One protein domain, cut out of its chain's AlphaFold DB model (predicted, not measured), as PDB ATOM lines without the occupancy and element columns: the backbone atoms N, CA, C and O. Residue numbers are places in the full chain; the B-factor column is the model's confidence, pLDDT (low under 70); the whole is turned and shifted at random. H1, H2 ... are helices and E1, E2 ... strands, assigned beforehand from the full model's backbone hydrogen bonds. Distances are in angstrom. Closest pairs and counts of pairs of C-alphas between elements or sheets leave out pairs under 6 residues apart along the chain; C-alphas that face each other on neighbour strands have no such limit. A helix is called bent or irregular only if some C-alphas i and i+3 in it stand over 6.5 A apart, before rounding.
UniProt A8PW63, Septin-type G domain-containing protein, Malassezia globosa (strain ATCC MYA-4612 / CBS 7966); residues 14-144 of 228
ATOM      1  N   ILE A  14     209.919 351.954 335.701       95.12
ATOM      2  CA  ILE A  14     209.905 350.854 336.659       95.12
ATOM      3  C   ILE A  14     208.528 350.866 337.318       95.12
ATOM      4  O   ILE A  14     208.229 351.713 338.159       95.12
ATOM      5  N   ALA A  15     207.671 349.941 336.895       94.00
ATOM      6  CA  ALA A  15     206.337 349.793 337.458       94.00
ATOM      7  C   ALA A  15     206.385 349.142 338.847       94.00
ATOM      8  O   ALA A  15     207.229 348.283 339.096       94.00
ATOM      9  N   LYS A  16     205.422 349.496 339.710       92.38
ATOM     10  CA  LYS A  16     205.296 348.961 341.079       92.38
ATOM     11  C   LYS A  16     206.606 349.101 341.861       92.38
ATOM     12  O   LYS A  16     207.083 348.143 342.473       92.38
ATOM     13  N   SER A  17     207.205 350.291 341.811       93.88
ATOM     14  CA  SER A  17     208.472 350.559 342.497       93.88
ATOM     15  C   SER A  17     208.380 350.400 344.014       93.88
ATOM     16  O   SER A  17     209.400 350.199 344.654       93.88
ATOM     17  N   ASP A  18     207.170 350.387 344.578       91.06
ATOM     18  CA  ASP A  18     206.904 350.065 345.979       91.06
ATOM     19  C   ASP A  18     207.270 348.627 346.385       91.06
ATOM     20  O   ASP A  18     207.268 348.300 347.567       91.06
ATOM     21  N   THR A  19     207.580 347.760 345.419       91.62
ATOM     22  CA  THR A  19     208.063 346.392 345.668       91.62
ATOM     23  C   THR A  19     209.581 346.290 345.810       91.62
ATOM     24  O   THR A  19     210.082 345.219 346.144       91.62
ATOM     25  N   VAL A  20     210.308 347.377 345.548       91.06
ATOM     26  CA  VAL A  20     211.773 347.425 345.522       91.06
ATOM     27  C   VAL A  20     212.244 348.388 346.605       91.06
ATOM     28  O   VAL A  20     211.710 349.489 346.735       91.06
ATOM     29  N   ALA A  21     213.247 347.989 347.384       90.19
ATOM     30  CA  ALA A  21     213.825 348.868 348.394       90.19
ATOM     31  C   ALA A  21     214.682 349.973 347.747       90.19
ATOM     32  O   ALA A  21     215.253 349.793 346.670       90.19
ATOM     33  N   GLU A  22     214.810 351.125 348.404       87.44
ATOM     34  CA  GLU A  22     215.487 352.305 347.839       87.44
ATOM     35  C   GLU A  22     216.962 352.043 347.467       87.44
ATOM     36  O   GLU A  22     217.447 352.490 346.425       87.44
ATOM     37  N   ASN A  23     217.661 351.236 348.270       89.94
ATOM     38  CA  ASN A  23     219.036 350.799 348.018       89.94
ATOM     39  C   ASN A  23     219.161 349.892 346.779       89.94
ATOM     40  O   ASN A  23     220.132 349.990 346.027       89.94
ATOM     41  N   GLU A  24     218.187 349.011 346.554       93.44
ATOM     42  CA  GLU A  24     218.145 348.123 345.388       93.44
ATOM     43  C   GLU A  24     217.728 348.880 344.125       93.44
ATOM     44  O   GLU A  24     218.220 348.597 343.030       93.44
ATOM     45  N   LEU A  25     216.866 349.887 344.278       91.56
ATOM     46  CA  LEU A  25     216.329 350.673 343.177       91.56
ATOM     47  C   LEU A  25     217.437 351.369 342.381       91.56
ATOM     48  O   LEU A  25     217.403 351.347 341.151       91.56
ATOM     49  N   GLN A  26     218.446 351.933 343.050       90.62
ATOM     50  CA  GLN A  26     219.576 352.578 342.368       90.62
ATOM     51  C   GLN A  26     220.373 351.590 341.505       90.62
ATOM     52  O   GLN A  26     220.665 351.870 340.339       90.62
ATOM     53  N   GLN A  27     220.681 350.408 342.045       93.56
ATOM     54  CA  GLN A  27     221.389 349.361 341.301       93.56
ATOM     55  C   GLN A  27     220.546 348.854 340.128       93.56
ATOM     56  O   GLN A  27     221.064 348.605 339.035       93.56
ATOM     57  N   TYR A  28     219.235 348.740 340.338       94.44
ATOM     58  CA  TYR A  28     218.297 348.307 339.316       94.44
ATOM     59  C   TYR A  28     218.188 349.324 338.172       94.44
ATOM     60  O   TYR A  28     218.300 348.935 337.008       94.44
ATOM     61  N   LYS A  29     218.104 350.627 338.480       93.38
ATOM     62  CA  LYS A  29     218.150 351.717 337.488       93.38
ATOM     63  C   LYS A  29     219.423 351.640 336.635       93.38
ATOM     64  O   LYS A  29     219.336 351.618 335.410       93.38
ATOM     65  N   GLN A  30     220.594 351.506 337.263       92.62
ATOM     66  CA  GLN A  30     221.875 351.401 336.547       92.62
ATOM     67  C   GLN A  30     221.972 350.157 335.661       92.62
ATOM     68  O   GLN A  30     222.587 350.191 334.595       92.62
ATOM     69  N   ARG A  31     221.401 349.031 336.098       94.94
ATOM     70  CA  ARG A  31     221.367 347.807 335.294       94.94
ATOM     71  C   ARG A  31     220.478 347.977 334.065       94.94
ATOM     72  O   ARG A  31     220.921 347.653 332.972       94.94
ATOM     73  N   ILE A  32     219.288 348.556 334.230       94.06
ATOM     74  CA  ILE A  32     218.377 348.827 333.110       94.06
ATOM     75  C   ILE A  32     219.034 349.762 332.090       94.06
ATOM     76  O   ILE A  32     218.968 349.487 330.898       94.06
ATOM     77  N   LEU A  33     219.693 350.837 332.534       92.38
ATOM     78  CA  LEU A  33     220.379 351.763 331.626       92.38
ATOM     79  C   LEU A  33     221.490 351.072 330.824       92.38
ATOM     80  O   LEU A  33     221.556 351.252 329.610       92.38
ATOM     81  N   ARG A  34     222.299 350.221 331.472       94.12
ATOM     82  CA  ARG A  34     223.322 349.420 330.780       94.12
ATOM     83  C   ARG A  34     222.718 348.455 329.765       94.12
ATOM     84  O   ARG A  34     223.235 348.340 328.659       94.12
ATOM     85  N   ASP A  35     221.624 347.787 330.118       94.19
ATOM     86  CA  ASP A  35     220.952 346.851 329.214       94.19
ATOM     87  C   ASP A  35     220.337 347.585 328.005       94.19
ATOM     88  O   ASP A  35     220.408 347.103 326.873       94.19
ATOM     89  N   LEU A  36     219.768 348.778 328.214       91.50
ATOM     90  CA  LEU A  36     219.222 349.619 327.143       91.50
ATOM     91  C   LEU A  36     220.310 350.077 326.165       91.50
ATOM     92  O   LEU A  36     220.114 349.981 324.953       91.50
ATOM     93  N   GLU A  37     221.456 350.515 326.686       91.44
ATOM     94  CA  GLU A  37     222.614 350.912 325.883       91.44
ATOM     95  C   GLU A  37     223.194 349.723 325.107       91.44
ATOM     96  O   GLU A  37     223.389 349.809 323.895       91.44
ATOM     97  N   PHE A  38     223.375 348.575 325.770       92.56
ATOM     98  CA  PHE A  38     223.876 347.349 325.144       92.56
ATOM     99  C   PHE A  38     223.003 346.887 323.968       92.56
ATOM    100  O   PHE A  38     223.505 346.395 322.958       92.56
ATOM    101  N   HIS A  39     221.685 347.063 324.076       89.69
ATOM    102  CA  HIS A  39     220.737 346.722 323.018       89.69
ATOM    103  C   HIS A  39     220.508 347.837 321.984       89.69
ATOM    104  O   HIS A  39     219.697 347.640 321.073       89.69
ATOM    105  N   GLY A  40     221.191 348.982 322.103       87.94
ATOM    106  CA  GLY A  40     221.041 350.119 321.191       87.94
ATOM    107  C   GLY A  40     219.620 350.690 321.184       87.94
ATOM    108  O   GLY A  40     219.065 350.980 320.121       87.94
ATOM    109  N   ILE A  41     218.981 350.757 322.355       88.25
ATOM    110  CA  ILE A  41     217.639 351.320 322.513       88.25
ATOM    111  C   ILE A  41     217.778 352.794 322.893       88.25
ATOM    112  O   ILE A  41     218.222 353.117 323.993       88.25
ATOM    113  N   ASP A  42     217.339 353.681 322.001       85.38
ATOM    114  CA  ASP A  42     217.336 355.118 322.255       85.38
ATOM    115  C   ASP A  42     216.173 355.478 323.177       85.38
ATOM    116  O   ASP A  42     214.994 355.423 322.815       85.38
ATOM    117  N   ILE A  43     216.517 355.861 324.399       88.06
ATOM    118  CA  ILE A  43     215.565 356.452 325.332       88.06
ATOM    119  C   ILE A  43     215.341 357.926 325.010       88.06
ATOM    120  O   ILE A  43     216.186 358.586 324.401       88.06
ATOM    121  N   VAL A  44     214.195 358.441 325.446       86.50
ATOM    122  CA  VAL A  44     213.894 359.869 325.390       86.50
ATOM    123  C   VAL A  44     215.016 360.680 326.048       86.50
ATOM    124  O   VAL A  44     215.432 360.404 327.172       86.50
ATOM    125  N   LYS A  45     215.501 361.686 325.325       85.25
ATOM    126  CA  LYS A  45     216.399 362.717 325.836       85.25
ATOM    127  C   LYS A  45     215.726 364.037 325.521       85.25
ATOM    128  O   LYS A  45     215.433 364.303 324.357       85.25
ATOM    129  N   LEU A  46     215.400 364.783 326.564       82.06
ATOM    130  CA  LEU A  46     214.806 366.102 326.400       82.06
ATOM    131  C   LEU A  46     215.895 367.044 325.867       82.06
ATOM    132  O   LEU A  46     217.016 367.001 326.387       82.06
ATOM    133  N   PRO A  47     215.622 367.824 324.813       81.31
ATOM    134  CA  PRO A  47     216.569 368.823 324.352       81.31
ATOM    135  C   PRO A  47     216.776 369.876 325.447       81.31
ATOM    136  O   PRO A  47     215.873 370.154 326.232       81.31
ATOM    137  N   VAL A  48     217.989 370.413 325.511       81.44
ATOM    138  CA  VAL A  48     218.329 371.582 326.324       81.44
ATOM    139  C   VAL A  48     218.892 372.592 325.338       81.44
ATOM    140  O   VAL A  48     219.902 372.296 324.692       81.44
ATOM    141  N   ASN A  49     218.217 373.723 325.157       78.88
ATOM    142  CA  ASN A  49     218.676 374.769 324.253       78.88
ATOM    143  C   ASN A  49     219.598 375.731 325.009       78.88
ATOM    144  O   ASN A  49     219.423 375.981 326.198       78.88
ATOM    145  N   GLU A  50     220.575 376.307 324.309       75.69
ATOM    146  CA  GLU A  50     221.491 377.298 324.898       75.69
ATOM    147  C   GLU A  50     220.786 378.621 325.257       75.69
ATOM    148  O   GLU A  50     221.324 379.414 326.025       75.69
ATOM    149  N   GLU A  51     219.591 378.849 324.707       79.81
ATOM    150  CA  GLU A  51     218.745 380.020 324.968       79.81
ATOM    151  C   GLU A  51     217.749 379.800 326.122       79.81
ATOM    152  O   GLU A  51     217.040 380.737 326.487       79.81
ATOM    153  N   ASP A  52     217.673 378.588 326.686       82.62
ATOM    154  CA  ASP A  52     216.753 378.291 327.785       82.62
ATOM    155  C   ASP A  52     217.233 378.948 329.093       82.62
ATOM    156  O   ASP A  52     218.427 378.980 329.399       82.62
ATOM    157  N   ASP A  53     216.291 379.435 329.907       87.31
ATOM    158  CA  ASP A  53     216.590 379.980 331.236       87.31
ATOM    159  C   ASP A  53     217.232 378.913 332.152       87.31
ATOM    160  O   ASP A  53     216.885 377.728 332.090       87.31
ATOM    161  N   GLU A  54     218.112 379.327 333.077       86.81
ATOM    162  CA  GLU A  54     218.805 378.420 334.018       86.81
ATOM    163  C   GLU A  54     217.840 377.517 334.811       86.81
ATOM    164  O   GLU A  54     218.155 376.356 335.088       86.81
ATOM    165  N   GLU A  55     216.651 378.026 335.147       86.25
ATOM    166  CA  GLU A  55     215.597 377.275 335.841       86.25
ATOM    167  C   GLU A  55     215.087 376.102 334.989       86.25
ATOM    168  O   GLU A  55     215.029 374.967 335.467       86.25
ATOM    169  N   THR A  56     214.813 376.339 333.703       83.00
ATOM    170  CA  THR A  56     214.353 375.315 332.753       83.00
ATOM    171  C   THR A  56     215.413 374.236 332.545       83.00
ATOM    172  O   THR A  56     215.107 373.041 332.569       83.00
ATOM    173  N   ILE A  57     216.682 374.637 332.412       86.12
ATOM    174  CA  ILE A  57     217.813 373.710 332.259       86.12
ATOM    175  C   ILE A  57     217.937 372.805 333.491       86.12
ATOM    176  O   ILE A  57     218.127 371.587 333.363       86.12
ATOM    177  N   ALA A  58     217.812 373.380 334.690       87.00
ATOM    178  CA  ALA A  58     217.867 372.634 335.940       87.00
ATOM    179  C   ALA A  58     216.708 371.631 336.059       87.00
ATOM    180  O   ALA A  58     216.954 370.466 336.383       87.00
ATOM    181  N   GLU A  59     215.474 372.037 335.734       85.06
ATOM    182  CA  GLU A  59     214.307 371.144 335.740       85.06
ATOM    183  C   GLU A  59     214.486 369.961 334.778       85.06
ATOM    184  O   GLU A  59     214.293 368.802 335.159       85.06
ATOM    185  N   VAL A  60     214.890 370.230 333.533       85.44
ATOM    186  CA  VAL A  60     215.081 369.188 332.515       85.44
ATOM    187  C   VAL A  60     216.184 368.215 332.929       85.44
ATOM    188  O   VAL A  60     216.014 366.996 332.817       85.44
ATOM    189  N   THR A  61     217.293 368.729 333.462       87.12
ATOM    190  CA  THR A  61     218.407 367.906 333.951       87.12
ATOM    191  C   THR A  61     217.979 367.032 335.131       87.12
ATOM    192  O   THR A  61     218.310 365.842 335.180       87.12
ATOM    193  N   GLU A  62     217.194 367.580 336.063       88.50
ATOM    194  CA  GLU A  62     216.654 366.826 337.192       88.50
ATOM    195  C   GLU A  62     215.746 365.685 336.707       88.50
ATOM    196  O   GLU A  62     215.923 364.535 337.117       88.50
ATOM    197  N   ILE A  63     214.826 365.966 335.780       87.50
ATOM    198  CA  ILE A  63     213.925 364.967 335.190       87.50
ATOM    199  C   ILE A  63     214.723 363.858 334.490       87.50
ATOM    200  O   ILE A  63     214.436 362.674 334.689       87.50
ATOM    201  N   GLN A  64     215.753 364.212 333.716       87.56
ATOM    202  CA  GLN A  64     216.606 363.230 333.041       87.56
ATOM    203  C   GLN A  64     217.389 362.359 334.027       87.56
ATOM    204  O   GLN A  64     217.504 361.152 333.809       87.56
ATOM    205  N   SER A  65     217.872 362.929 335.134       88.56
ATOM    206  CA  SER A  65     218.610 362.184 336.166       88.56
ATOM    207  C   SER A  65     217.770 361.092 336.843       88.56
ATOM    208  O   SER A  65     218.308 360.122 337.381       88.56
ATOM    209  N   ARG A  66     216.436 361.220 336.802       89.31
ATOM    210  CA  ARG A  66     215.497 360.269 337.411       89.31
ATOM    211  C   ARG A  66     215.185 359.068 336.526       89.31
ATOM    212  O   ARG A  66     214.615 358.101 337.041       89.31
ATOM    213  N   LEU A  67     215.575 359.089 335.249       90.88
ATOM    214  CA  LEU A  67     215.352 357.979 334.327       90.88
ATOM    215  C   LEU A  67     216.167 356.732 334.728       90.88
ATOM    216  O   LEU A  67     217.351 356.839 335.045       90.88
ATOM    217  N   PRO A  68     215.575 355.526 334.659       93.69
ATOM    218  CA  PRO A  68     214.158 355.241 334.413       93.69
ATOM    219  C   PRO A  68     213.267 355.572 335.628       93.69
ATOM    220  O   PRO A  68     213.644 355.301 336.770       93.69
ATOM    221  N   PHE A  69     212.069 356.122 335.388       94.38
ATOM    222  CA  PHE A  69     211.183 356.592 336.466       94.38
ATOM    223  C   PHE A  69     210.647 355.436 337.306       94.38
ATOM    224  O   PHE A  69     210.039 354.507 336.769       94.38
ATOM    225  N   ALA A  70     210.811 355.516 338.623       95.25
ATOM    226  CA  ALA A  70     210.259 354.549 339.560       95.25
ATOM    227  C   ALA A  70     208.855 354.980 339.989       95.25
ATOM    228  O   ALA A  70     208.707 355.943 340.739       95.25
ATOM    229  N   ILE A  71     207.822 354.304 339.478       95.00
ATOM    230  CA  ILE A  71     206.433 354.739 339.648       95.00
ATOM    231  C   ILE A  71     205.580 353.749 340.439       95.00
ATOM    232  O   ILE A  71     205.647 352.524 340.277       95.00
ATOM    233  N   VAL A  72     204.676 354.325 341.227       94.38
ATOM    234  CA  VAL A  72     203.577 353.627 341.887       94.38
ATOM    235  C   VAL A  72     202.279 354.210 341.345       94.38
ATOM    236  O   VAL A  72     202.095 355.421 341.328       94.38
ATOM    237  N   GLY A  73     201.382 353.351 340.868       92.88
ATOM    238  CA  GLY A  73     200.049 353.752 340.423       92.88
ATOM    239  C   GLY A  73     198.998 353.324 341.439       92.88
ATOM    240  O   GLY A  73     199.037 352.191 341.920       92.88
ATOM    241  N   SER A  74     198.049 354.208 341.744       91.25
ATOM    242  CA  SER A  74     196.850 353.876 342.516       91.25
ATOM    243  C   SER A  74     195.663 354.705 342.037       91.25
ATOM    244  O   SER A  74     195.809 355.899 341.772       91.25
ATOM    245  N   ASN A  75     194.494 354.069 341.961       90.88
ATOM    246  CA  ASN A  75     193.213 354.745 341.744       90.88
ATOM    247  C   ASN A  75     192.472 354.998 343.067       90.88
ATOM    248  O   ASN A  75     191.486 355.733 343.082       90.88
ATOM    249  N   ASP A  76     192.947 354.401 344.163       90.69
ATOM    250  CA  ASP A  76     192.287 354.447 345.459       90.69
ATOM    251  C   ASP A  76     192.721 355.680 346.259       90.69
ATOM    252  O   ASP A  76     193.887 356.101 346.243       90.69
ATOM    253  N   LEU A  77     191.760 356.250 346.984       90.62
ATOM    254  CA  LEU A  77     191.983 357.331 347.935       90.62
ATOM    255  C   LEU A  77     192.186 356.738 349.327       90.62
ATOM    256  O   LEU A  77     191.317 356.045 349.857       90.62
ATOM    257  N   VAL A  78     193.331 357.038 349.925       89.31
ATOM    258  CA  VAL A  78     193.733 356.561 351.247       89.31
ATOM    259  C   VAL A  78     193.862 357.744 352.196       89.31
ATOM    260  O   VAL A  78     194.240 358.848 351.800       89.31
ATOM    261  N   LYS A  79     193.509 357.521 353.462       88.19
ATOM    262  CA  LYS A  79     193.647 358.533 354.508       88.19
ATOM    263  C   LYS A  79     195.024 358.390 355.156       88.19
ATOM    264  O   LYS A  79     195.303 357.352 355.754       88.19
ATOM    265  N   THR A  80     195.869 359.409 355.028       84.00
ATOM    266  CA  THR A  80     197.183 359.463 355.688       84.00
ATOM    267  C   THR A  80     196.998 359.608 357.205       84.00
ATOM    268  O   THR A  80     195.945 360.057 357.671       84.00
ATOM    269  N   ALA A  81     198.024 359.265 357.987       80.06
ATOM    270  CA  ALA A  81     198.062 359.488 359.437       80.06
ATOM    271  C   ALA A  81     197.736 360.947 359.828       80.06
ATOM    272  O   ALA A  81     197.066 361.176 360.832       80.06
ATOM    273  N   ASP A  82     198.090 361.911 358.973       82.06
ATOM    274  CA  ASP A  82     197.810 363.346 359.144       82.06
ATOM    275  C   ASP A  82     196.353 363.746 358.831       82.06
ATOM    276  O   ASP A  82     195.998 364.924 358.827       82.06
ATOM    277  N   GLY A  83     195.490 362.780 358.503       84.56
ATOM    278  CA  GLY A  83     194.072 362.990 358.214       84.56
ATOM    279  C   GLY A  83     193.751 363.463 356.792       84.56
ATOM    280  O   GLY A  83     192.570 363.545 356.446       84.56
ATOM    281  N   ARG A  84     194.767 363.727 355.961       88.12
ATOM    282  CA  ARG A  84     194.615 364.078 354.540       88.12
ATOM    283  C   ARG A  84     194.152 362.871 353.728       88.12
ATOM    284  O   ARG A  84     194.512 361.739 354.033       88.12
ATOM    285  N   ILE A  85     193.362 363.125 352.689       89.12
ATOM    286  CA  ILE A  85     192.937 362.107 351.726       89.12
ATOM    287  C   ILE A  85     193.786 362.293 350.474       89.12
ATOM    288  O   ILE A  85     193.710 363.335 349.825       89.12
ATOM    289  N   VAL A  86     194.604 361.296 350.157       89.94
ATOM    290  CA  VAL A  86     195.553 361.332 349.039       89.94
ATOM    291  C   VAL A  86     195.419 360.072 348.194       89.94
ATOM    292  O   VAL A  86     194.924 359.044 348.658       89.94
ATOM    293  N   ARG A  87     195.852 360.134 346.934       91.69
ATOM    294  CA  ARG A  87     195.931 358.944 346.078       91.69
ATOM    295  C   ARG A  87     197.123 358.107 346.505       91.69
ATOM    296  O   ARG A  87     198.244 358.611 346.564       91.69
ATOM    297  N   GLY A  88     196.886 356.839 346.811       92.12
ATOM    298  CA  GLY A  88     197.923 356.017 347.415       92.12
ATOM    299  C   GLY A  88     197.548 354.558 347.580       92.12
ATOM    300  O   GLY A  88     196.430 354.146 347.276       92.12
ATOM    301  N   ARG A  89     198.508 353.764 348.047       91.75
ATOM    302  CA  ARG A  89     198.317 352.352 348.396       91.75
ATOM    303  C   ARG A  89     198.496 352.203 349.902       91.75
ATOM    304  O   ARG A  89     199.514 352.633 350.439       91.75
ATOM    305  N   ALA A  90     197.513 351.615 350.576       90.88
ATOM    306  CA  ALA A  90     197.592 351.329 352.002       90.88
ATOM    307  C   ALA A  90     198.067 349.889 352.223       90.88
ATOM    308  O   ALA A  90     197.495 348.944 351.682       90.88
ATOM    309  N   TYR A  91     199.095 349.742 353.047       91.06
ATOM    310  CA  TYR A  91     199.633 348.475 353.515       91.06
ATOM    311  C   TYR A  91     199.543 348.401 355.045       91.06
ATOM    312  O   TYR A  91     199.471 349.438 355.706       91.06
ATOM    313  N   PRO A  92     199.608 347.197 355.646       90.81
ATOM    314  CA  PRO A  92     199.619 347.058 357.104       90.81
ATOM    315  C   PRO A  92     200.762 347.818 357.796       90.81
ATOM    316  O   PRO A  92     200.628 348.202 358.952       90.81
ATOM    317  N   TRP A  93     201.880 348.033 357.094       88.69
ATOM    318  CA  TRP A  93     203.069 348.728 357.597       88.69
ATOM    319  C   TRP A  93     203.120 350.223 357.257       88.69
ATOM    320  O   TRP A  93     204.028 350.910 357.717       88.69
ATOM    321  N   GLY A  94     202.194 350.747 356.451       89.25
ATOM    322  CA  GLY A  94     202.221 352.155 356.068       89.25
ATOM    323  C   GLY A  94     201.415 352.477 354.819       89.25
ATOM    324  O   GLY A  94     200.845 351.603 354.169       89.25
ATOM    325  N   VAL A  95     201.374 353.759 354.477       90.81
ATOM    326  CA  VAL A  95     200.651 354.270 353.312       90.81
ATOM    327  C   VAL A  95     201.645 354.893 352.344       90.81
ATOM    328  O   VAL A  95     202.433 355.751 352.727       90.81
ATOM    329  N   ILE A  96     201.589 354.467 351.085       90.75
ATOM    330  CA  ILE A  96     202.412 355.013 350.007       90.75
ATOM    331  C   ILE A  96     201.579 356.015 349.226       90.75
ATOM    332  O   ILE A  96     200.632 355.650 348.530       90.75
ATOM    333  N   GLU A  97     201.948 357.280 349.347       91.50
ATOM    334  CA  GLU A  97     201.357 358.389 348.601       91.50
ATOM    335  C   GLU A  97     201.952 358.472 347.187       91.50
ATOM    336  O   GLU A  97     203.168 358.563 347.032       91.50
ATOM    337  N   VAL A  98     201.103 358.462 346.156       91.69
ATOM    338  CA  VAL A  98     201.527 358.509 344.740       91.69
ATOM    339  C   VAL A  98     201.956 359.916 344.315       91.69
ATOM    340  O   VAL A  98     202.834 360.079 343.478       91.69
ATOM    341  N   ASP A  99     201.354 360.952 344.898       89.50
ATOM    342  CA  ASP A  99     201.672 362.352 344.589       89.50
ATOM    343  C   ASP A  99     202.881 362.884 345.406       89.50
ATOM    344  O   ASP A  99     203.150 364.083 345.383       89.50
ATOM    345  N   ASN A 100     203.612 362.018 346.124       89.56
ATOM    346  CA  ASN A 100     204.755 362.385 346.967       89.56
ATOM    347  C   ASN A 100     206.092 361.986 346.311       89.56
ATOM    348  O   ASN A 100     206.340 360.802 346.062       89.56
ATOM    349  N   GLU A 101     206.967 362.968 346.069       89.75
ATOM    350  CA  GLU A 101     208.266 362.788 345.393       89.75
ATOM    351  C   GLU A 101     209.261 361.919 346.173       89.75
ATOM    352  O   GLU A 101     210.148 361.312 345.576       89.75
ATOM    353  N   ASN A 102     209.098 361.811 347.496       88.50
ATOM    354  CA  ASN A 102     209.946 360.955 348.326       88.50
ATOM    355  C   ASN A 102     209.572 359.470 348.210       88.50
ATOM    356  O   ASN A 102     210.373 358.606 348.547       88.50
ATOM    357  N   HIS A 103     208.352 359.157 347.762       89.12
ATOM    358  CA  HIS A 103     207.873 357.779 347.631       89.12
ATOM    359  C   HIS A 103     208.000 357.241 346.207       89.12
ATOM    360  O   HIS A 103     208.250 356.049 346.015       89.12
ATOM    361  N   CYS A 104     207.780 358.088 345.197       92.19
ATOM    362  CA  CYS A 104     207.919 357.688 343.803       92.19
ATOM    363  C   CYS A 104     208.158 358.881 342.869       92.19
ATOM    364  O   CYS A 104     207.766 360.013 343.142       92.19
ATOM    365  N   ASP A 105     208.724 358.596 341.698       93.62
ATOM    366  CA  ASP A 105     209.025 359.590 340.666       93.62
ATOM    367  C   ASP A 105     207.780 359.950 339.810       93.62
ATOM    368  O   ASP A 105     207.905 360.478 338.703       93.62
ATOM    369  N   PHE A 106     206.555 359.656 340.276       93.44
ATOM    370  CA  PHE A 106     205.322 359.891 339.507       93.44
ATOM    371  C   PHE A 106     205.101 361.375 339.193       93.44
ATOM    372  O   PHE A 106     204.682 361.717 338.085       93.44
ATOM    373  N   VAL A 107     205.411 362.265 340.139       90.94
ATOM    374  CA  VAL A 107     205.283 363.718 339.946       90.94
ATOM    375  C   VAL A 107     206.198 364.198 338.817       90.94
ATOM    376  O   VAL A 107     205.735 364.922 337.935       90.94
ATOM    377  N   LYS A 108     207.448 363.714 338.782       91.25
ATOM    378  CA  LYS A 108     208.427 364.035 337.733       91.25
ATOM    379  C   LYS A 108     208.004 363.471 336.373       91.25
ATOM    380  O   LYS A 108     208.049 364.189 335.377       91.25
ATOM    381  N   LEU A 109     207.483 362.239 336.327       92.12
ATOM    382  CA  LEU A 109     206.913 361.671 335.098       92.12
ATOM    383  C   LEU A 109     205.726 362.505 334.582       92.12
ATOM    384  O   LEU A 109     205.621 362.768 333.386       92.12
ATOM    385  N   ARG A 110     204.833 362.948 335.473       91.44
ATOM    386  CA  ARG A 110     203.691 363.802 335.111       91.44
ATOM    387  C   ARG A 110     204.144 365.164 334.579       91.44
ATOM    388  O   ARG A 110     203.567 365.639 333.602       91.44
ATOM    389  N   GLN A 111     205.150 365.778 335.203       88.00
ATOM    390  CA  GLN A 111     205.729 367.051 334.760       88.00
ATOM    391  C   GLN A 111     206.308 366.931 333.348       88.00
ATOM    392  O   GLN A 111     205.964 367.737 332.485       88.00
ATOM    393  N   MET A 112     207.069 365.864 333.093       87.44
ATOM    394  CA  MET A 112     207.631 365.568 331.776       87.44
ATOM    395  C   MET A 112     206.547 365.371 330.705       87.44
ATOM    396  O   MET A 112     206.648 365.920 329.614       87.44
ATOM    397  N   LEU A 113     205.508 364.581 330.993       88.31
ATOM    398  CA  LEU A 113     204.515 364.205 329.980       88.31
ATOM    399  C   LEU A 113     203.510 365.312 329.648       88.31
ATOM    400  O   LEU A 113     203.061 365.389 328.508       88.31
ATOM    401  N   ILE A 114     203.089 366.100 330.642       87.00
ATOM    402  CA  ILE A 114     201.906 366.969 330.513       87.00
ATOM    403  C   ILE A 114     202.252 368.454 330.654       87.00
ATOM    404  O   ILE A 114     201.553 369.286 330.085       87.00
ATOM    405  N   ARG A 115     203.286 368.808 331.429       79.50
ATOM    406  CA  ARG A 115     203.507 370.200 331.841       79.50
ATOM    407  C   ARG A 115     204.564 370.906 331.003       79.50
ATOM    408  O   ARG A 115     204.239 371.913 330.389       79.50
ATOM    409  N   SER A 116     205.793 370.395 331.007       75.38
ATOM    410  CA  SER A 116     206.947 371.148 330.498       75.38
ATOM    411  C   SER A 116     207.393 370.688 329.109       75.38
ATOM    412  O   SER A 116     207.726 371.520 328.279       75.38
ATOM    413  N   ASN A 117     207.338 369.385 328.813       79.44
ATOM    414  CA  ASN A 117     208.028 368.823 327.641       79.44
ATOM    415  C   ASN A 117     207.102 368.186 326.597       79.44
ATOM    416  O   ASN A 117     207.534 367.380 325.772       79.44
ATOM    417  N   MET A 118     205.806 368.502 326.627       86.00
ATOM    418  CA  MET A 118     204.850 367.928 325.674       86.00
ATOM    419  C   MET A 118     205.178 368.328 324.226       86.00
ATOM    420  O   MET A 118     205.049 367.501 323.320       86.00
ATOM    421  N   GLU A 119     205.619 369.571 324.014       86.12
ATOM    422  CA  GLU A 119     205.985 370.067 322.685       86.12
ATOM    423  C   GLU A 119     207.258 369.372 322.176       86.12
ATOM    424  O   GLU A 119     207.239 368.810 321.081       86.12
ATOM    425  N   ASP A 120     208.288 369.243 323.021       86.94
ATOM    426  CA  ASP A 120     209.517 368.495 322.704       86.94
ATOM    427  C   ASP A 120     209.218 367.039 322.316       86.94
ATOM    428  O   ASP A 120     209.753 366.497 321.347       86.94
ATOM    429  N   LEU A 121     208.318 366.374 323.051       87.88
ATOM    430  CA  LEU A 121     207.900 365.005 322.740       87.88
ATOM    431  C   LEU A 121     207.190 364.920 321.380       87.88
ATOM    432  O   LEU A 121     207.347 363.918 320.665       87.88
ATOM    433  N   ARG A 122     206.430 365.954 320.998       89.00
ATOM    434  CA  ARG A 122     205.791 366.050 319.679       89.00
ATOM    435  C   ARG A 122     206.835 366.208 318.579       89.00
ATOM    436  O   ARG A 122     206.753 365.503 317.574       89.00
ATOM    437  N   GLU A 123     207.832 367.062 318.778       88.25
ATOM    438  CA  GLU A 123     208.930 367.268 317.828       88.25
ATOM    439  C   GLU A 123     209.780 366.005 317.647       88.25
ATOM    440  O   GLU A 123     210.041 365.580 316.518       88.25
ATOM    441  N   LEU A 124     210.117 365.316 318.740       86.75
ATOM    442  CA  LEU A 124     210.792 364.016 318.685       86.75
ATOM    443  C   LEU A 124     209.970 362.987 317.901       86.75
ATOM    444  O   LEU A 124     210.514 362.212 317.111       86.75
ATOM    445  N   THR A 125     208.647 362.992 318.075       88.19
ATOM    446  CA  THR A 125     207.747 362.115 317.314       88.19
ATOM    447  C   THR A 125     207.749 362.470 315.826       88.19
ATOM    448  O   THR A 125     207.793 361.571 314.982       88.19
ATOM    449  N   GLN A 126     207.768 363.759 315.483       88.94
ATOM    450  CA  GLN A 126     207.882 364.225 314.101       88.94
ATOM    451  C   GLN A 126     209.205 363.782 313.463       88.94
ATOM    452  O   GLN A 126     209.201 363.284 312.337       88.94
ATOM    453  N   LEU A 127     210.321 363.855 314.194       87.94
ATOM    454  CA  LEU A 127     211.616 363.352 313.728       87.94
ATOM    455  C   LEU A 127     211.566 361.844 313.427       87.94
ATOM    456  O   LEU A 127     212.054 361.397 312.386       87.94
ATOM    457  N   ARG A 128     210.949 361.047 314.309       87.12
ATOM    458  CA  ARG A 128     210.763 359.601 314.084       87.12
ATOM    459  C   ARG A 128     209.875 359.321 312.873       87.12
ATOM    460  O   ARG A 128     210.175 358.414 312.091       87.12
ATOM    461  N   TYR A 129     208.824 360.115 312.680       90.12
ATOM    462  CA  TYR A 129     207.977 360.027 311.499       90.12
ATOM    463  C   TYR A 129     208.751 360.333 310.211       90.12
ATOM    464  O   TYR A 129     208.661 359.549 309.268       90.12
ATOM    465  N   GLU A 130     209.561 361.395 310.167       89.06
ATOM    466  CA  GLU A 130     210.371 361.720 308.984       89.06
ATOM    467  C   GLU A 130     211.396 360.622 308.673       89.06
ATOM    468  O   GLU A 130     211.534 360.209 307.523       89.06
ATOM    469  N   GLN A 131     212.042 360.045 309.689       87.81
ATOM    470  CA  GLN A 131     212.936 358.896 309.499       87.81
ATOM    471  C   GLN A 131     212.210 357.695 308.879       87.81
ATOM    472  O   GLN A 131     212.738 357.038 307.975       87.81
ATOM    473  N   TYR A 132     210.998 357.397 309.351       88.25
ATOM    474  CA  TYR A 132     210.164 356.348 308.772       88.25
ATOM    475  C   TYR A 132     209.738 356.689 307.339       88.25
ATOM    476  O   TYR A 132     209.850 355.843 306.449       88.25
ATOM    477  N   ARG A 133     209.300 357.928 307.099       89.81
ATOM    478  CA  ARG A 133     208.868 358.428 305.793       89.81
ATOM    479  C   ARG A 133     209.985 358.307 304.763       89.81
ATOM    480  O   ARG A 133     209.750 357.720 303.711       89.81
ATOM    481  N   THR A 134     211.196 358.756 305.079       88.25
ATOM    482  CA  THR A 134     212.366 358.631 304.197       88.25
ATOM    483  C   THR A 134     212.663 357.170 303.875       88.25
ATOM    484  O   THR A 134     212.752 356.803 302.705       88.25
ATOM    485  N   LYS A 135     212.717 356.288 304.885       88.00
ATOM    486  CA  LYS A 135     212.918 354.842 304.665       88.00
ATOM    487  C   LYS A 135     211.828 354.236 303.780       88.00
ATOM    488  O   LYS A 135     212.120 353.409 302.916       88.00
ATOM    489  N   LYS A 136     210.573 354.649 303.974       88.81
ATOM    490  CA  LYS A 136     209.436 354.157 303.195       88.81
ATOM    491  C   LYS A 136     209.493 354.639 301.746       88.81
ATOM    492  O   LYS A 136     209.309 353.820 300.851       88.81
ATOM    493  N   LEU A 137     209.788 355.915 301.509       88.44
ATOM    494  CA  LEU A 137     209.944 356.479 300.166       88.44
ATOM    495  C   LEU A 137     211.092 355.808 299.404       88.44
ATOM    496  O   LEU A 137     210.884 355.361 298.277       88.44
ATOM    497  N   LEU A 138     212.243 355.614 300.057       88.38
ATOM    498  CA  LEU A 138     213.372 354.872 299.490       88.38
ATOM    499  C   LEU A 138     212.982 353.435 299.119       88.38
ATOM    500  O   LEU A 138     213.296 352.976 298.025       88.38
ATOM    501  N   SER A 139     212.235 352.736 299.983       88.31
ATOM    502  CA  SER A 139     211.757 351.374 299.690       88.31
ATOM    503  C   SER A 139     210.782 351.300 298.507       88.31
ATOM    504  O   SER A 139     210.656 350.252 297.883       88.31
ATOM    505  N   LEU A 140     210.099 352.405 298.197       88.56
ATOM    506  CA  LEU A 140     209.193 352.533 297.054       88.56
ATOM    507  C   LEU A 140     209.919 353.003 295.779       88.56
ATOM    508  O   LEU A 140     209.267 353.219 294.762       88.56
ATOM    509  N   GLY A 141     211.246 353.171 295.821       84.00
ATOM    510  CA  GLY A 141     212.047 353.650 294.691       84.00
ATOM    511  C   GLY A 141     211.928 355.154 294.435       84.00
ATOM    512  O   GLY A 141     212.418 355.640 293.421       84.00
ATOM    513  N   VAL A 142     211.297 355.901 295.347       74.75
ATOM    514  CA  VAL A 142     211.247 357.363 295.295       74.75
ATOM    515  C   VAL A 142     212.541 357.885 295.909       74.75
ATOM    516  O   VAL A 142     212.632 358.112 297.116       74.75
ATOM    517  N   THR A 143     213.571 358.035 295.082       68.69
ATOM    518  CA  THR A 143     214.786 358.755 295.465       68.69
ATOM    519  C   THR A 143     214.471 360.243 295.461       68.69
ATOM    520  O   THR A 143     214.109 360.793 294.420       68.69
ATOM    521  N   GLN A 144     214.574 360.898 296.619       60.62
ATOM    522  CA  GLN A 144     214.618 362.355 296.637       60.62
ATOM    523  C   GLN A 144     215.870 362.791 295.878       60.62
ATOM    524  O   GLN A 144     216.964 362.289 296.126       60.62
TER     525      GLN A 144
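AT A GLANCE: This is residues 14 to 144 of the 228 residues of the protein "Septin-type G domain-containing protein" of Malassezia globosa (strain ATCC MYA-4612 / CBS 7966) (UniProt A8PW63). A small head of three antiparallel strands, E2, E3 and E4, makes one end of a long, loosely joined shape, and the long helix H4 runs out as an arm at the other end, where its residues 125 to 133 and 135 to 139 stick out. Between head and arm lie the short strand E1 and the helix H3, with H2 meeting H3 through one residue, while H1 lies off to one side and touches no helix. The printed part has 131 residues, with named elements in the order H1 H2 E1 E2 E3 E4 H3 H4, and its class is mixed, helices and strands; the sheet runs E2, E3, E4. The whole is loose, with a radius of gyration of the C-alphas of 19.3 A, and elongated, spanning 66 by 34 by 26 A.

IN THESE COORDINATES: H1, residues 22 to 38, begins with C-alpha 22 at (215.487, 352.305, 347.839) and is 24.7 A long. H2, residues 54 to 65, is 16.4 A long. E1 is residues 69 to 71, E2 residues 77 to 79, E3 residues 85 to 91, 15.3 A long, and E4 residues 94 to 97. H3, residues 106 to 116, measures 14.5 A and is irregular: C-alphas 113 and 116 are 7.4 A apart. H4, residues 118 to 139, is 31.6 A long and ends with C-alpha 139 at (211.757, 351.374, 299.690).

HOW THE PARTS SIT: H1 and E1 are only just apart, their closest C-alphas 8.1 A from each other. Residues 14 to 15 pair with residues 70 to 71 of E1, parallel; E1 pairs with no named strand. The closest C-alphas of E1 and H3 are those of Ile 71 and Phe 106, 5.3 A apart. H2, with residue 63 alone, only just touches H3, with 3 pairs of C-alphas within 8 A, the closest those of Ile 63 and Lys 108 at 6.1 A; they run opposite ways at a steep tilt of 45 degrees. H3 and H4 are close but not clearly touching, the closest C-alphas being those of Met 112 and Met 118 at 7.1 A, and about perpendicular at 75 degrees. E2, E3 and E4 form a meander, each strand the antiparallel neighbour of the one before, in two hairpins. The pairing is staggered: E3 pairs with E2 over residues 85 to 87, with N 78 and O 86 at 2.9 A, and with E4 over residues 88 to 91, with N 91 and O 94 at 2.8 A. H1, H2, H3 and H4 are not on this sheet. In H2 and H4 every O i to N i+4 pair is within hydrogen-bond range; in H1 it is 11 of 13 and in H3 6 of 7.

THE WHOLE: The two C-alphas farthest apart, those of Asp 82 and Gly 141, are 66.7 A from each other. The printed part has no cut. The link from H1 to H2, residues 39 to 53, is long. The mean pLDDT of the printed part is 88.4, and residues 143 to 144 are under 70.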